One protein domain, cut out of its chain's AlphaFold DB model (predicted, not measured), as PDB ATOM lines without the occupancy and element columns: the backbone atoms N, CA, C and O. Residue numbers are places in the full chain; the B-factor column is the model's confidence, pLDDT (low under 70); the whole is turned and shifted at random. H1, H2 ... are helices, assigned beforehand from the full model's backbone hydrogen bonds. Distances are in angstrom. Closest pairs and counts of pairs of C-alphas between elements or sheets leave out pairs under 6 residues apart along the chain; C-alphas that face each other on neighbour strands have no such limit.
ATOM      1  N   THR A   3     -10.644  35.773 -39.253       89.81
ATOM      2  CA  THR A   3     -12.053  35.509 -38.965       89.81
ATOM      3  C   THR A   3     -12.489  36.255 -37.702       89.81
ATOM      4  O   THR A   3     -11.664  36.753 -36.929       89.81
ATOM      5  N   ILE A   4     -13.802  36.359 -37.490       84.88
ATOM      6  CA  ILE A   4     -14.389  37.015 -36.308       84.88
ATOM      7  C   ILE A   4     -13.981  36.368 -34.975       84.88
ATOM      8  O   ILE A   4     -13.893  37.065 -33.970       84.88
ATOM      9  N   ASP A   5     -13.670  35.071 -34.970       85.88
ATOM     10  CA  ASP A   5     -13.106  34.321 -33.837       85.88
ATOM     11  C   ASP A   5     -11.565  34.419 -33.763       85.88
ATOM     12  O   ASP A   5     -10.907  33.609 -33.116       85.88
ATOM     13  N   GLU A   6     -10.981  35.420 -34.427       85.19
ATOM     14  CA  GLU A   6      -9.563  35.809 -34.393       85.19
ATOM     15  C   GLU A   6      -8.564  34.831 -35.028       85.19
ATOM     16  O   GLU A   6      -7.348  35.072 -35.011       85.19
ATOM     17  N   ARG A   7      -9.039  33.772 -35.685       84.25
ATOM     18  CA  ARG A   7      -8.165  32.864 -36.433       84.25
ATOM     19  C   ARG A   7      -7.626  33.561 -37.672       84.25
ATOM     20  O   ARG A   7      -8.350  34.234 -38.404       84.25
ATOM     21  N   ARG A   8      -6.331  33.410 -37.954       84.38
ATOM     22  CA  ARG A   8      -5.742  33.985 -39.170       84.38
ATOM     23  C   ARG A   8      -6.116  33.114 -40.361       84.38
ATOM     24  O   ARG A   8      -5.962  31.899 -40.307       84.38
ATOM     25  N   LEU A   9      -6.492  33.736 -41.479       81.94
ATOM     26  CA  LEU A   9      -6.751  33.007 -42.731       81.94
ATOM     27  C   LEU A   9      -5.549  32.176 -43.189       81.94
ATOM     28  O   LEU A   9      -5.710  31.107 -43.772       81.94
ATOM     29  N   ILE A  10      -4.334  32.665 -42.920       76.56
ATOM     30  CA  ILE A  10      -3.110  31.944 -43.264       76.56
ATOM     31  C   ILE A  10      -2.944  30.661 -42.447       76.56
ATOM     32  O   ILE A  10      -2.196  29.804 -42.877       76.56
ATOM     33  N   ASP A  11      -3.644  30.487 -41.329       75.81
ATOM     34  CA  ASP A  11      -3.567  29.265 -40.524       75.81
ATOM     35  C   ASP A  11      -4.626  28.227 -40.940       75.81
ATOM     36  O   ASP A  11      -4.726  27.175 -40.321       75.81
ATOM     37  N   LEU A  12      -5.437  28.492 -41.969       79.38
ATOM     38  CA  LEU A  12      -6.438  27.537 -42.450       79.38
ATOM     39  C   LEU A  12      -5.838  26.587 -43.507       79.38
ATOM     40  O   LEU A  12      -5.079  27.038 -44.374       79.38
ATOM     41  N   PRO A  13      -6.170  25.283 -43.498       75.25
ATOM     42  CA  PRO A  13      -5.708  24.342 -44.520       75.25
ATOM     43  C   PRO A  13      -6.160  24.749 -45.935       75.25
ATOM     44  O   PRO A  13      -7.248  25.294 -46.119       75.25
ATOM     45  N   THR A  14      -5.352  24.464 -46.962       76.38
ATOM     46  CA  THR A  14      -5.667  24.796 -48.360       76.38
ATOM     47  C   THR A  14      -5.263  23.671 -49.330       76.38
ATOM     48  O   THR A  14      -4.112  23.228 -49.312       76.38
ATOM     49  N   PRO A  15      -6.178  23.197 -50.199       79.38
ATOM     50  CA  PRO A  15      -7.609  23.524 -50.244       79.38
ATOM     51  C   PRO A  15      -8.375  22.871 -49.075       79.38
ATOM     52  O   PRO A  15      -8.063  21.747 -48.687       79.38
ATOM     53  N   SER A  16      -9.383  23.549 -48.517       80.19
ATOM     54  CA  SER A  16     -10.285  22.971 -47.507       80.19
ATOM     55  C   SER A  16     -11.663  23.629 -47.530       80.19
ATOM     56  O   SER A  16     -11.793  24.784 -47.936       80.19
ATOM     57  N   LYS A  17     -12.685  22.893 -47.071       83.50
ATOM     58  CA  LYS A  17     -14.033  23.444 -46.869       83.50
ATOM     59  C   LYS A  17     -14.007  24.588 -45.854       83.50
ATOM     60  O   LYS A  17     -14.597  25.622 -46.103       83.50
ATOM     61  N   GLU A  18     -13.255  24.422 -44.771       85.31
ATOM     62  CA  GLU A  18     -13.109  25.427 -43.718       85.31
ATOM     63  C   GLU A  18     -12.556  26.762 -44.238       85.31
ATOM     64  O   GLU A  18     -13.082  27.819 -43.899       85.31
ATOM     65  N   LEU A  19     -11.525  26.731 -45.091       87.00
ATOM     66  CA  LEU A  19     -11.033  27.943 -45.746       87.00
ATOM     67  C   LEU A  19     -12.092  28.532 -46.685       87.00
ATOM     68  O   LEU A  19     -12.244  29.747 -46.718       87.00
ATOM     69  N   GLY A  20     -12.828  27.694 -47.420       87.38
ATOM     70  CA  GLY A  20     -13.961  28.140 -48.237       87.38
ATOM     71  C   GLY A  20     -15.009  28.885 -47.407       87.38
ATOM     72  O   GLY A  20     -15.313  30.033 -47.714       87.38
ATOM     73  N   ASP A  21     -15.469  28.274 -46.313       88.06
ATOM     74  CA  ASP A  21     -16.462  28.839 -45.396       88.06
ATOM     75  C   ASP A  21     -15.963  30.161 -44.778       88.06
ATOM     76  O   ASP A  21     -16.723  31.125 -44.668       88.06
ATOM     77  N   ALA A  22     -14.674  30.245 -44.419       89.31
ATOM     78  CA  ALA A  22     -14.059  31.466 -43.894       89.31
ATOM     79  C   ALA A  22     -13.982  32.597 -44.934       89.31
ATOM     80  O   ALA A  22     -14.126  33.761 -44.571       89.31
ATOM     81  N   LEU A  23     -13.767  32.276 -46.213       89.31
ATOM     82  CA  LEU A  23     -13.718  33.254 -47.308       89.31
ATOM     83  C   LEU A  23     -15.105  33.787 -47.700       89.31
ATOM     84  O   LEU A  23     -15.191  34.854 -48.305       89.31
ATOM     85  N   THR A  24     -16.172  33.074 -47.336       89.25
ATOM     86  CA  THR A  24     -17.573  33.485 -47.533       89.25
ATOM     87  C   THR A  24     -18.241  33.990 -46.247       89.25
ATOM     88  O   THR A  24     -19.439  34.262 -46.238       89.25
ATOM     89  N   SER A  25     -17.484  34.097 -45.153       90.06
ATOM     90  CA  SER A  25     -17.935  34.602 -43.850       90.06
ATOM     91  C   SER A  25     -17.244  35.928 -43.524       90.06
ATOM     92  O   SER A  25     -16.181  36.193 -44.081       90.06
ATOM     93  N   PRO A  26     -17.781  36.759 -42.608       91.56
ATOM     94  CA  PRO A  26     -17.166  38.037 -42.265       91.56
ATOM     95  C   PRO A  26     -15.689  37.911 -41.860       91.56
ATOM     96  O   PRO A  26     -15.347  37.223 -40.894       91.56
ATOM     97  N   LEU A  27     -14.829  38.630 -42.582       93.88
ATOM     98  CA  LEU A  27     -13.403  38.760 -42.289       93.88
ATOM     99  C   LEU A  27     -13.058  40.187 -41.876       93.88
ATOM    100  O   LEU A  27     -13.720  41.156 -42.251       93.88
ATOM    101  N   VAL A  28     -11.972  40.311 -41.119       94.38
ATOM    102  CA  VAL A  28     -11.447  41.598 -40.668       94.38
ATOM    103  C   VAL A  28      -9.941  41.719 -40.894       94.38
ATOM    104  O   VAL A  28      -9.189  40.734 -40.904       94.38
ATOM    105  N   TRP A  29      -9.469  42.949 -41.070       92.75
ATOM    106  CA  TRP A  29      -8.053  43.280 -41.061       92.75
ATOM    107  C   TRP A  29      -7.510  43.264 -39.632       92.75
ATOM    108  O   TRP A  29      -8.142  43.747 -38.698       92.75
ATOM    109  N   SER A  30      -6.319  42.702 -39.464       90.88
ATOM    110  CA  SER A  30      -5.710  42.455 -38.152       90.88
ATOM    111  C   SER A  30      -4.381  43.185 -37.955       90.88
ATOM    112  O   SER A  30      -3.701  42.953 -36.961       90.88
ATOM    113  N   GLY A  31      -3.962  43.998 -38.928       90.06
ATOM    114  CA  GLY A  31      -2.725  44.761 -38.838       90.06
ATOM    115  C   GLY A  31      -2.900  46.008 -37.958       90.06
ATOM    116  O   GLY A  31      -3.957  46.649 -38.011       90.06
ATOM    117  N   PRO A  32      -1.913  46.332 -37.104       92.69
ATOM    118  CA  PRO A  32      -2.037  47.396 -36.112       92.69
ATOM    119  C   PRO A  32      -2.227  48.782 -36.733       92.69
ATOM    120  O   PRO A  32      -2.942  49.604 -36.154       92.69
ATOM    121  N   LEU A  33      -1.629  49.056 -37.897       95.19
ATOM    122  CA  LEU A  33      -1.766  50.352 -38.557       95.19
ATOM    123  C   LEU A  33      -3.162  50.510 -39.156       95.19
ATOM    124  O   LEU A  33      -3.791  51.543 -38.939       95.19
ATOM    125  N   GLY A  34      -3.686  49.481 -39.826       93.75
ATOM    126  CA  GLY A  34      -5.053  49.486 -40.353       93.75
ATOM    127  C   GLY A  34      -6.106  49.616 -39.249       93.75
ATOM    128  O   GLY A  34      -7.058  50.378 -39.389       93.75
ATOM    129  N   ILE A  35      -5.904  48.945 -38.108       94.62
ATOM    130  CA  ILE A  35      -6.770  49.094 -36.923       94.62
ATOM    131  C   ILE A  35      -6.726  50.533 -36.399       94.62
ATOM    132  O   ILE A  35      -7.769  51.129 -36.136       94.62
ATOM    133  N   LYS A  36      -5.531  51.117 -36.267       96.06
ATOM    134  CA  LYS A  36      -5.366  52.499 -35.800       96.06
ATOM    135  C   LYS A  36      -6.007  53.508 -36.758       96.06
ATOM    136  O   LYS A  36      -6.656  54.441 -36.292       96.06
ATOM    137  N   ALA A  37      -5.842  53.312 -38.064       94.69
ATOM    138  CA  ALA A  37      -6.448  54.149 -39.097       94.69
ATOM    139  C   ALA A  37      -7.984  54.071 -39.077       94.69
ATOM    140  O   ALA A  37      -8.647  55.066 -39.345       94.69
ATOM    141  N   ASN A  38      -8.550  52.936 -38.658       95.19
ATOM    142  CA  ASN A  38      -9.991  52.745 -38.495       95.19
ATOM    143  C   ASN A  38     -10.472  52.985 -37.053       95.19
ATOM    144  O   ASN A  38     -11.288  52.236 -36.513       95.19
ATOM    145  N   SER A  39      -9.934  54.010 -36.387       94.19
ATOM    146  CA  SER A  39     -10.345  54.413 -35.029       94.19
ATOM    147  C   SER A  39     -10.268  53.298 -33.971       94.19
ATOM    148  O   SER A  39     -11.055  53.265 -33.028       94.19
ATOM    149  N   GLY A  40      -9.322  52.366 -34.114       93.56
ATOM    150  CA  GLY A  40      -9.137  51.244 -33.189       93.56
ATOM    151  C   GLY A  40     -10.044  50.038 -33.454       93.56
ATOM    152  O   GLY A  40      -9.946  49.043 -32.737       93.56
ATOM    153  N   ILE A  41     -10.897  50.084 -34.480       94.12
ATOM    154  CA  ILE A  41     -11.802  48.993 -34.860       94.12
ATOM    155  C   ILE A  41     -11.162  48.200 -35.998       94.12
ATOM    156  O   ILE A  41     -10.693  48.785 -36.967       94.12
ATOM    157  N   LYS A  42     -11.163  46.864 -35.935       94.56
ATOM    158  CA  LYS A  42     -10.651  46.028 -37.034       94.56
ATOM    159  C   LYS A  42     -11.440  46.314 -38.334       94.56
ATOM    160  O   LYS A  42     -12.649  46.080 -38.337       94.56
ATOM    161  N   PRO A  43     -10.805  46.819 -39.416       95.19
ATOM    162  CA  PRO A  43     -11.494  47.082 -40.682       95.19
ATOM    163  C   PRO A  43     -12.178  45.827 -41.219       95.19
ATOM    164  O   PRO A  43     -11.547  44.771 -41.289       95.19
ATOM    165  N   LYS A  44     -13.451  45.922 -41.601       95.00
ATOM    166  CA  LYS A  44     -14.175  44.801 -42.205       95.00
ATOM    167  C   LYS A  44     -13.753  44.627 -43.665       95.00
ATOM    168  O   LYS A  44     -13.592  45.604 -44.392       95.00
ATOM    169  N   ILE A  45     -13.560  43.382 -44.073       93.94
ATOM    170  CA  ILE A  45     -13.109  43.009 -45.414       93.94
ATOM    171  C   ILE A  45     -14.294  42.502 -46.225       93.94
ATOM    172  O   ILE A  45     -15.198  41.863 -45.684       93.94
ATOM    173  N   PHE A  46     -14.279  42.776 -47.526       93.12
ATOM    174  CA  PHE A  46     -15.307  42.298 -48.434       93.12
ATOM    175  C   PHE A  46     -15.268  40.771 -48.571       93.12
ATOM    176  O   PHE A  46     -14.303  40.201 -49.077       93.12
ATOM    177  N   THR A  47     -16.337  40.111 -48.134       90.31
ATOM    178  CA  THR A  47     -16.505  38.652 -48.192       90.31
ATOM    179  C   THR A  47     -17.918  38.317 -48.658       90.31
ATOM    180  O   THR A  47     -18.811  38.135 -47.822       90.31
ATOM    181  N   PRO A  48     -18.179  38.305 -49.973       86.75
ATOM    182  CA  PRO A  48     -19.517  38.041 -50.469       86.75
ATOM    183  C   PRO A  48     -19.853  36.548 -50.276       86.75
ATOM    184  O   PRO A  48     -18.972  35.694 -50.415       86.75
ATOM    185  N   PRO A  49     -21.117  36.200 -49.967       82.88
ATOM    186  CA  PRO A  49     -21.527  34.806 -49.770       82.88
ATOM    187  C   PRO A  49     -21.419  33.970 -51.056       82.88
ATOM    188  O   PRO A  49     -21.327  32.746 -50.998       82.88
ATOM    189  N   ILE A  50     -21.420  34.632 -52.217       81.06
ATOM    190  CA  ILE A  50     -21.145  34.060 -53.535       81.06
ATOM    191  C   ILE A  50     -20.016  34.891 -54.141       81.06
ATOM    192  O   ILE A  50     -20.036  36.112 -54.034       81.06
ATOM    193  N   PHE A  51     -19.033  34.247 -54.769       78.56
ATOM    194  CA  PHE A  51     -17.947  34.960 -55.440       78.56
ATOM    195  C   PHE A  51     -18.500  35.964 -56.466       78.56
ATOM    196  O   PHE A  51     -19.215  35.579 -57.389       78.56
ATOM    197  N   GLU A  52     -18.140  37.240 -56.321       79.19
ATOM    198  CA  GLU A  52     -18.502  38.299 -57.267       79.19
ATOM    199  C   GLU A  52     -17.303  38.602 -58.177       79.19
ATOM    200  O   GLU A  52     -16.223  38.965 -57.700       79.19
ATOM    201  N   ALA A  53     -17.470  38.446 -59.493       73.44
ATOM    202  CA  ALA A  53     -16.409  38.729 -60.460       73.44
ATOM    203  C   ALA A  53     -15.982  40.209 -60.397       73.44
ATOM    204  O   ALA A  53     -16.819  41.094 -60.259       73.44
ATOM    205  N   GLY A  54     -14.673  40.475 -60.485       69.00
ATOM    206  CA  GLY A  54     -14.107  41.821 -60.314       69.00
ATOM    207  C   GLY A  54     -13.897  42.238 -58.851       69.00
ATOM    208  O   GLY A  54     -13.272  43.262 -58.595       69.00
ATOM    209  N   SER A  55     -14.347  41.429 -57.887       78.56
ATOM    210  CA  SER A  55     -14.088  41.643 -56.461       78.56
ATOM    211  C   SER A  55     -12.881  40.846 -55.951       78.56
ATOM    212  O   SER A  55     -12.294  40.017 -56.647       78.56
ATOM    213  N   SER A  56     -12.501  41.092 -54.698       78.88
ATOM    214  CA  SER A  56     -11.506  40.299 -53.987       78.88
ATOM    215  C   SER A  56     -11.733  40.408 -52.482       78.88
ATOM    216  O   SER A  56     -12.217  41.430 -51.998       78.88
ATOM    217  N   ILE A  57     -11.274  39.406 -51.730       81.62
ATOM    218  CA  ILE A  57     -11.148  39.489 -50.265       81.62
ATOM    219  C   ILE A  57      -9.995  40.405 -49.818       81.62
ATOM    220  O   ILE A  57      -9.534  40.316 -48.688       81.62
ATOM    221  N   SER A  58      -9.458  41.236 -50.713       83.25
ATOM    222  CA  SER A  58      -8.484  42.284 -50.380       83.25
ATOM    223  C   SER A  58      -9.119  43.678 -50.369       83.25
ATOM    224  O   SER A  58      -8.447  44.636 -49.995       83.25
ATOM    225  N   HIS A  59     -10.397  43.789 -50.749       91.06
ATOM    226  CA  HIS A  59     -11.165  45.026 -50.655       91.06
ATOM    227  C   HIS A  59     -11.729  45.240 -49.249       91.06
ATOM    228  O   HIS A  59     -11.979  44.292 -48.496       91.06
ATOM    229  N   LEU A  60     -11.979  46.503 -48.919       93.12
ATOM    230  CA  LEU A  60     -12.793  46.869 -47.771       93.12
ATOM    231  C   LEU A  60     -14.257  46.486 -48.017       93.12
ATOM    232  O   LEU A  60     -14.727  46.449 -49.153       93.12
ATOM    233  N   ASP A  61     -14.974  46.166 -46.942       93.31
ATOM    234  CA  ASP A  61     -16.391  45.815 -47.012       93.31
ATOM    235  C   ASP A  61     -17.212  46.955 -47.622       93.31
ATOM    236  O   ASP A  61     -17.290  48.043 -47.057       93.31
ATOM    237  N   GLU A  62     -17.855  46.666 -48.753       90.50
ATOM    238  CA  GLU A  62     -18.699  47.607 -49.490       90.50
ATOM    239  C   GLU A  62     -19.681  48.320 -48.554       90.50
ATOM    240  O   GLU A  62     -19.578  49.517 -48.326       90.50
ATOM    241  N   THR A  63     -20.555  47.576 -47.872       90.94
ATOM    242  CA  THR A  63     -21.606  48.175 -47.033       90.94
ATOM    243  C   THR A  63     -21.081  49.097 -45.930       90.94
ATOM    244  O   THR A  63     -21.780  50.023 -45.519       90.94
ATOM    245  N   THR A  64     -19.860  48.851 -45.455       93.06
ATOM    246  CA  THR A  64     -19.228  49.612 -44.377       93.06
ATOM    247  C   THR A  64     -18.525  50.867 -44.896       93.06
ATOM    248  O   THR A  64     -18.578  51.900 -44.230       93.06
ATOM    249  N   PHE A  65     -17.876  50.797 -46.063       92.25
ATOM    250  CA  PHE A  65     -16.925  51.820 -46.512       92.25
ATOM    251  C   PHE A  65     -17.347  52.589 -47.780       92.25
ATOM    252  O   PHE A  65     -16.739  53.611 -48.078       92.25
ATOM    253  N   THR A  66     -18.432  52.226 -48.481       88.88
ATOM    254  CA  THR A  66     -18.882  52.970 -49.688       88.88
ATOM    255  C   THR A  66     -19.123  54.463 -49.423       88.88
ATOM    256  O   THR A  66     -18.942  55.293 -50.305       88.88
ATOM    257  N   ASN A  67     -19.510  54.840 -48.199       85.94
ATOM    258  CA  ASN A  67     -19.840  56.228 -47.847       85.94
ATOM    259  C   ASN A  67     -18.729  56.957 -47.065       85.94
ATOM    260  O   ASN A  67     -18.984  58.017 -46.496       85.94
ATOM    261  N   THR A  68     -17.506  56.413 -47.002       85.31
ATOM    262  CA  THR A  68     -16.399  56.984 -46.203       85.31
ATOM    263  C   THR A  68     -15.440  57.869 -47.010       85.31
ATOM    264  O   THR A  68     -14.352  58.200 -46.540       85.31
ATOM    265  N   ALA A  69     -15.854  58.300 -48.206       83.81
ATOM    266  CA  ALA A  69     -15.131  59.195 -49.114       83.81
ATOM    267  C   ALA A  69     -13.773  58.668 -49.609       83.81
ATOM    268  O   ALA A  69     -13.683  58.164 -50.714       83.81
ATOM    269  N   LEU A  70     -12.689  58.815 -48.844       85.44
ATOM    270  CA  LEU A  70     -11.359  58.422 -49.333       85.44
ATOM    271  C   LEU A  70     -11.154  56.904 -49.332       85.44
ATOM    272  O   LEU A  70     -10.417  56.392 -50.167       85.44
ATOM    273  N   ASP A  71     -11.794  56.191 -48.406       89.31
ATOM    274  CA  ASP A  71     -11.662  54.734 -48.297       89.31
ATOM    275  C   ASP A  71     -12.711  53.965 -49.128       89.31
ATOM    276  O   ASP A  71     -12.593  52.746 -49.251       89.31
ATOM    277  N   SER A  72     -13.694  54.646 -49.744       87.75
ATOM    278  CA  SER A  72     -14.658  54.007 -50.664       87.75
ATOM    279  C   SER A  72     -13.970  53.464 -51.916       87.75
ATOM    280  O   SER A  72     -14.338  52.423 -52.435       87.75
ATOM    281  N   VAL A  73     -12.852  54.076 -52.303       85.25
ATOM    282  CA  VAL A  73     -12.001  53.651 -53.422       85.25
ATOM    283  C   VAL A  73     -11.420  52.235 -53.234       85.25
ATOM    284  O   VAL A  73     -10.959  51.610 -54.188       85.25
ATOM    285  N   MET A  74     -11.419  51.723 -51.998       86.75
ATOM    286  CA  MET A  74     -10.964  50.373 -51.655       86.75
ATOM    287  C   MET A  74     -12.085  49.341 -51.568       86.75
ATOM    288  O   MET A  74     -11.795  48.173 -51.279       86.75
ATOM    289  N   THR A  75     -13.342  49.735 -51.766       89.56
ATOM    290  CA  THR A  75     -14.462  48.799 -51.856       89.56
ATOM    291  C   THR A  75     -14.568  48.242 -53.280       89.56
ATOM    292  O   THR A  75     -14.041  48.828 -54.226       89.56
ATOM    293  N   PRO A  76     -15.155  47.048 -53.475       88.12
ATOM    294  CA  PRO A  76     -15.170  46.404 -54.789       88.12
ATOM    295  C   PRO A  76     -16.053  47.100 -55.834       88.12
ATOM    296  O   PRO A  76     -15.946  46.743 -57.009       88.12
ATOM    297  N   ARG A  77     -16.960  48.015 -55.455       86.06
ATOM    298  CA  ARG A  77     -17.889  48.667 -56.391       86.06
ATOM    299  C   ARG A  77     -17.605  50.159 -56.501       86.06
ATOM    300  O   ARG A  77     -17.536  50.862 -55.506       86.06
ATOM    301  N   LEU A  78     -17.519  50.625 -57.745       80.38
ATOM    302  CA  LEU A  78     -17.390  52.040 -58.070       80.38
ATOM    303  C   LEU A  78     -18.779  52.683 -58.164       80.38
ATOM    304  O   LEU A  78     -19.631  52.209 -58.928       80.38
ATOM    305  N   ALA A  79     -19.008  53.769 -57.434       79.19
ATOM    306  CA  ALA A  79     -20.233  54.551 -57.557       79.19
ATOM    307  C   ALA A  79     -20.212  55.453 -58.808       79.19
ATOM    308  O   ALA A  79     -19.162  55.850 -59.320       79.19
ATOM    309  N   ALA A  80     -21.396  55.811 -59.317       77.69
ATOM    310  CA  ALA A  80     -21.505  56.757 -60.424       77.69
ATOM    311  C   ALA A  80     -20.895  58.113 -60.028       77.69
ATOM    312  O   ALA A  80     -21.263  58.684 -59.002       77.69
ATOM    313  N   SER A  81     -19.993  58.630 -60.867       76.12
ATOM    314  CA  SER A  81     -19.262  59.884 -60.632       76.12
ATOM    315  C   SER A  81     -18.317  59.870 -59.420       76.12
ATOM    316  O   SER A  81     -17.970  60.934 -58.906       76.12
ATOM    317  N   GLU A  82     -17.873  58.695 -58.969       75.81
ATOM    318  CA  GLU A  82     -16.804  58.588 -57.975       75.81
ATOM    319  C   GLU A  82     -15.451  58.996 -58.584       75.81
ATOM    320  O   GLU A  82     -15.083  58.564 -59.678       75.81
ATOM    321  N   ILE A  83     -14.720  59.874 -57.892       72.38
ATOM    322  CA  ILE A  83     -13.444  60.434 -58.356       72.38
ATOM    323  C   ILE A  83     -12.313  59.900 -57.474       72.38
ATOM    324  O   ILE A  83     -12.335  60.055 -56.255       72.38
ATOM    325  N   PHE A  84     -11.281  59.338 -58.103       75.56
ATOM    326  CA  PHE A  84     -10.083  58.830 -57.434       75.56
ATOM    327  C   PHE A  84      -9.159  59.986 -57.025       75.56
ATOM    328  O   PHE A  84      -8.362  60.470 -57.826       75.56
ATOM    329  N   VAL A  85      -9.248  60.436 -55.771       72.94
ATOM    330  CA  VAL A  85      -8.379  61.511 -55.232       72.94
ATOM    331  C   VAL A  85      -7.128  60.945 -54.531       72.94
ATOM    332  O   VAL A  85      -6.236  61.684 -54.118       72.94
ATOM    333  N   GLY A  86      -7.022  59.618 -54.432       81.44
ATOM    334  CA  GLY A  86      -5.895  58.898 -53.846       81.44
ATOM    335  C   GLY A  86      -6.335  57.587 -53.180       81.44
ATOM    336  O   GLY A  86      -7.526  57.302 -53.134       81.44
ATOM    337  N   PRO A  87      -5.388  56.794 -52.654       80.75
ATOM    338  CA  PRO A  87      -5.650  55.464 -52.089       80.75
ATOM    339  C   PRO A  87      -6.442  55.446 -50.764       80.75
ATOM    340  O   PRO A  87      -6.885  54.390 -50.335       80.75
ATOM    341  N   GLY A  88      -6.599  56.588 -50.090       88.88
ATOM    342  CA  GLY A  88      -7.232  56.668 -48.772       88.88
ATOM    343  C   GLY A  88      -6.352  56.179 -47.607       88.88
ATOM    344  O   GLY A  88      -5.359  55.468 -47.802       88.88
ATOM    345  N   PRO A  89      -6.644  56.623 -46.371       91.69
ATOM    346  CA  PRO A  89      -5.828  56.321 -45.197       91.69
ATOM    347  C   PRO A  89      -5.808  54.831 -44.825       91.69
ATOM    348  O   PRO A  89      -4.758  54.344 -44.391       91.69
ATOM    349  N   LEU A  90      -6.907  54.089 -45.009       92.94
ATOM    350  CA  LEU A  90      -6.941  52.660 -44.681       92.94
ATOM    351  C   LEU A  90      -6.087  51.839 -45.631       92.94
ATOM    352  O   LEU A  90      -5.327  50.990 -45.164       92.94
ATOM    353  N   MET A  91      -6.135  52.121 -46.935       90.81
ATOM    354  CA  MET A  91      -5.267  51.440 -47.897       90.81
ATOM    355  C   MET A  91      -3.799  51.648 -47.550       90.81
ATOM    356  O   MET A  91      -3.039  50.685 -47.506       90.81
ATOM    357  N   LEU A  92      -3.393  52.895 -47.289       92.81
ATOM    358  CA  LEU A  92      -2.005  53.221 -46.968       92.81
ATOM    359  C   LEU A  92      -1.539  52.477 -45.712       92.81
ATOM    360  O   LEU A  92      -0.475  51.856 -45.727       92.81
ATOM    361  N   ALA A  93      -2.365  52.465 -44.666       94.25
ATOM    362  CA  ALA A  93      -2.067  51.769 -43.421       94.25
ATOM    363  C   ALA A  93      -2.011  50.239 -43.594       94.25
ATOM    364  O   ALA A  93      -1.091  49.593 -43.095       94.25
ATOM    365  N   MET A  94      -2.947  49.650 -44.346       91.94
ATOM    366  CA  MET A  94      -2.949  48.216 -44.661       91.94
ATOM    367  C   MET A  94      -1.742  47.823 -45.526       91.94
ATOM    368  O   MET A  94      -1.135  46.775 -45.307       91.94
ATOM    369  N   MET A  95      -1.350  48.666 -46.484       91.44
ATOM    370  CA  MET A  95      -0.152  48.460 -47.305       91.44
ATOM    371  C   MET A  95       1.122  48.520 -46.463       91.44
ATOM    372  O   MET A  95       2.035  47.723 -46.677       91.44
ATOM    373  N   GLU A  96       1.187  49.420 -45.485       92.38
ATOM    374  CA  GLU A  96       2.307  49.494 -44.549       92.38
ATOM    375  C   GLU A  96       2.351  48.284 -43.603       92.38
ATOM    376  O   GLU A  96       3.415  47.690 -43.422       92.38
ATOM    377  N   ASP A  97       1.201  47.828 -43.098       90.19
ATOM    378  CA  ASP A  97       1.091  46.577 -42.340       90.19
ATOM    379  C   ASP A  97       1.627  45.373 -43.145       90.19
ATOM    380  O   ASP A  97       2.319  44.523 -42.583       90.19
ATOM    381  N   MET A  98       1.365  45.305 -44.458       87.50
ATOM    382  CA  MET A  98       1.844  44.219 -45.336       87.50
ATOM    383  C   MET A  98       3.341  44.268 -45.644       87.50
ATOM    384  O   MET A  98       3.917  43.243 -46.014       87.50
ATOM    385  N   ARG A  99       3.990  45.430 -45.501       85.94
ATOM    386  CA  ARG A  99       5.451  45.541 -45.664       85.94
ATOM    387  C   ARG A  99       6.203  44.874 -44.519       85.94
ATOM    388  O   ARG A  99       7.355  44.478 -44.693       85.94
ATOM    389  N   ASN A 100       5.559  44.718 -43.367       78.44
ATOM    390  CA  ASN A 100       6.137  43.991 -42.254       78.44
ATOM    391  C   ASN A 100       6.039  42.490 -42.514       78.44
ATOM    392  O   ASN A 100       4.961  41.950 -42.767       78.44
TER     393      ASN A 100
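What this domain is: This is residues 3 to 100 of the 572 residues of the protein "Unannotated protein" of freshwater metagenome (UniProt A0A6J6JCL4). There is little regular structure: two helices, H4 and H2, pack side by side, while long loops make up most of the rest. H1 lies near one end of the longest axis, and the loop of residues 66 to 87 reaches the other. The printed part has 98 residues with four named helices, H1 to H4 in chain order, and no named strand; the class is all helix, though named elements hold only 29 residues. It is compact, with a radius of gyration of the C-alphas of 13.7 A and spans of 40 by 29 by 20 A.

Where its parts are: H4, residues 88 to 99, is 17.2 A long and ends at C-alpha 99 (5.451, 45.541, -45.664). H2 is residues 32 to 37, H3 residues 62 to 65. H1, residues 17 to 23, begins at C-alpha 17 (-14.033, 23.444, -46.869).

How they stand to each other: H4 and H2 touch at a shallow tilt of 8 degrees, opposite ways; their closest C-alphas, of Ala 93 and Gly 34, are 4.9 A apart. H1 and H3 touch no helix. Residues 27 to 28 pair with 44 to 45, antiparallel. Every O i to N i+4 pair is within hydrogen-bond range in H1, H2 and H4; H3 is too short for one.

The domain as a whole: The C-alphas farthest apart, of Pro 13 and Ser 81, are 41.3 A apart. The printed part has no cut. The links H2 to H3 and H3 to H4 are long. Only residue 54 has pLDDT under 70.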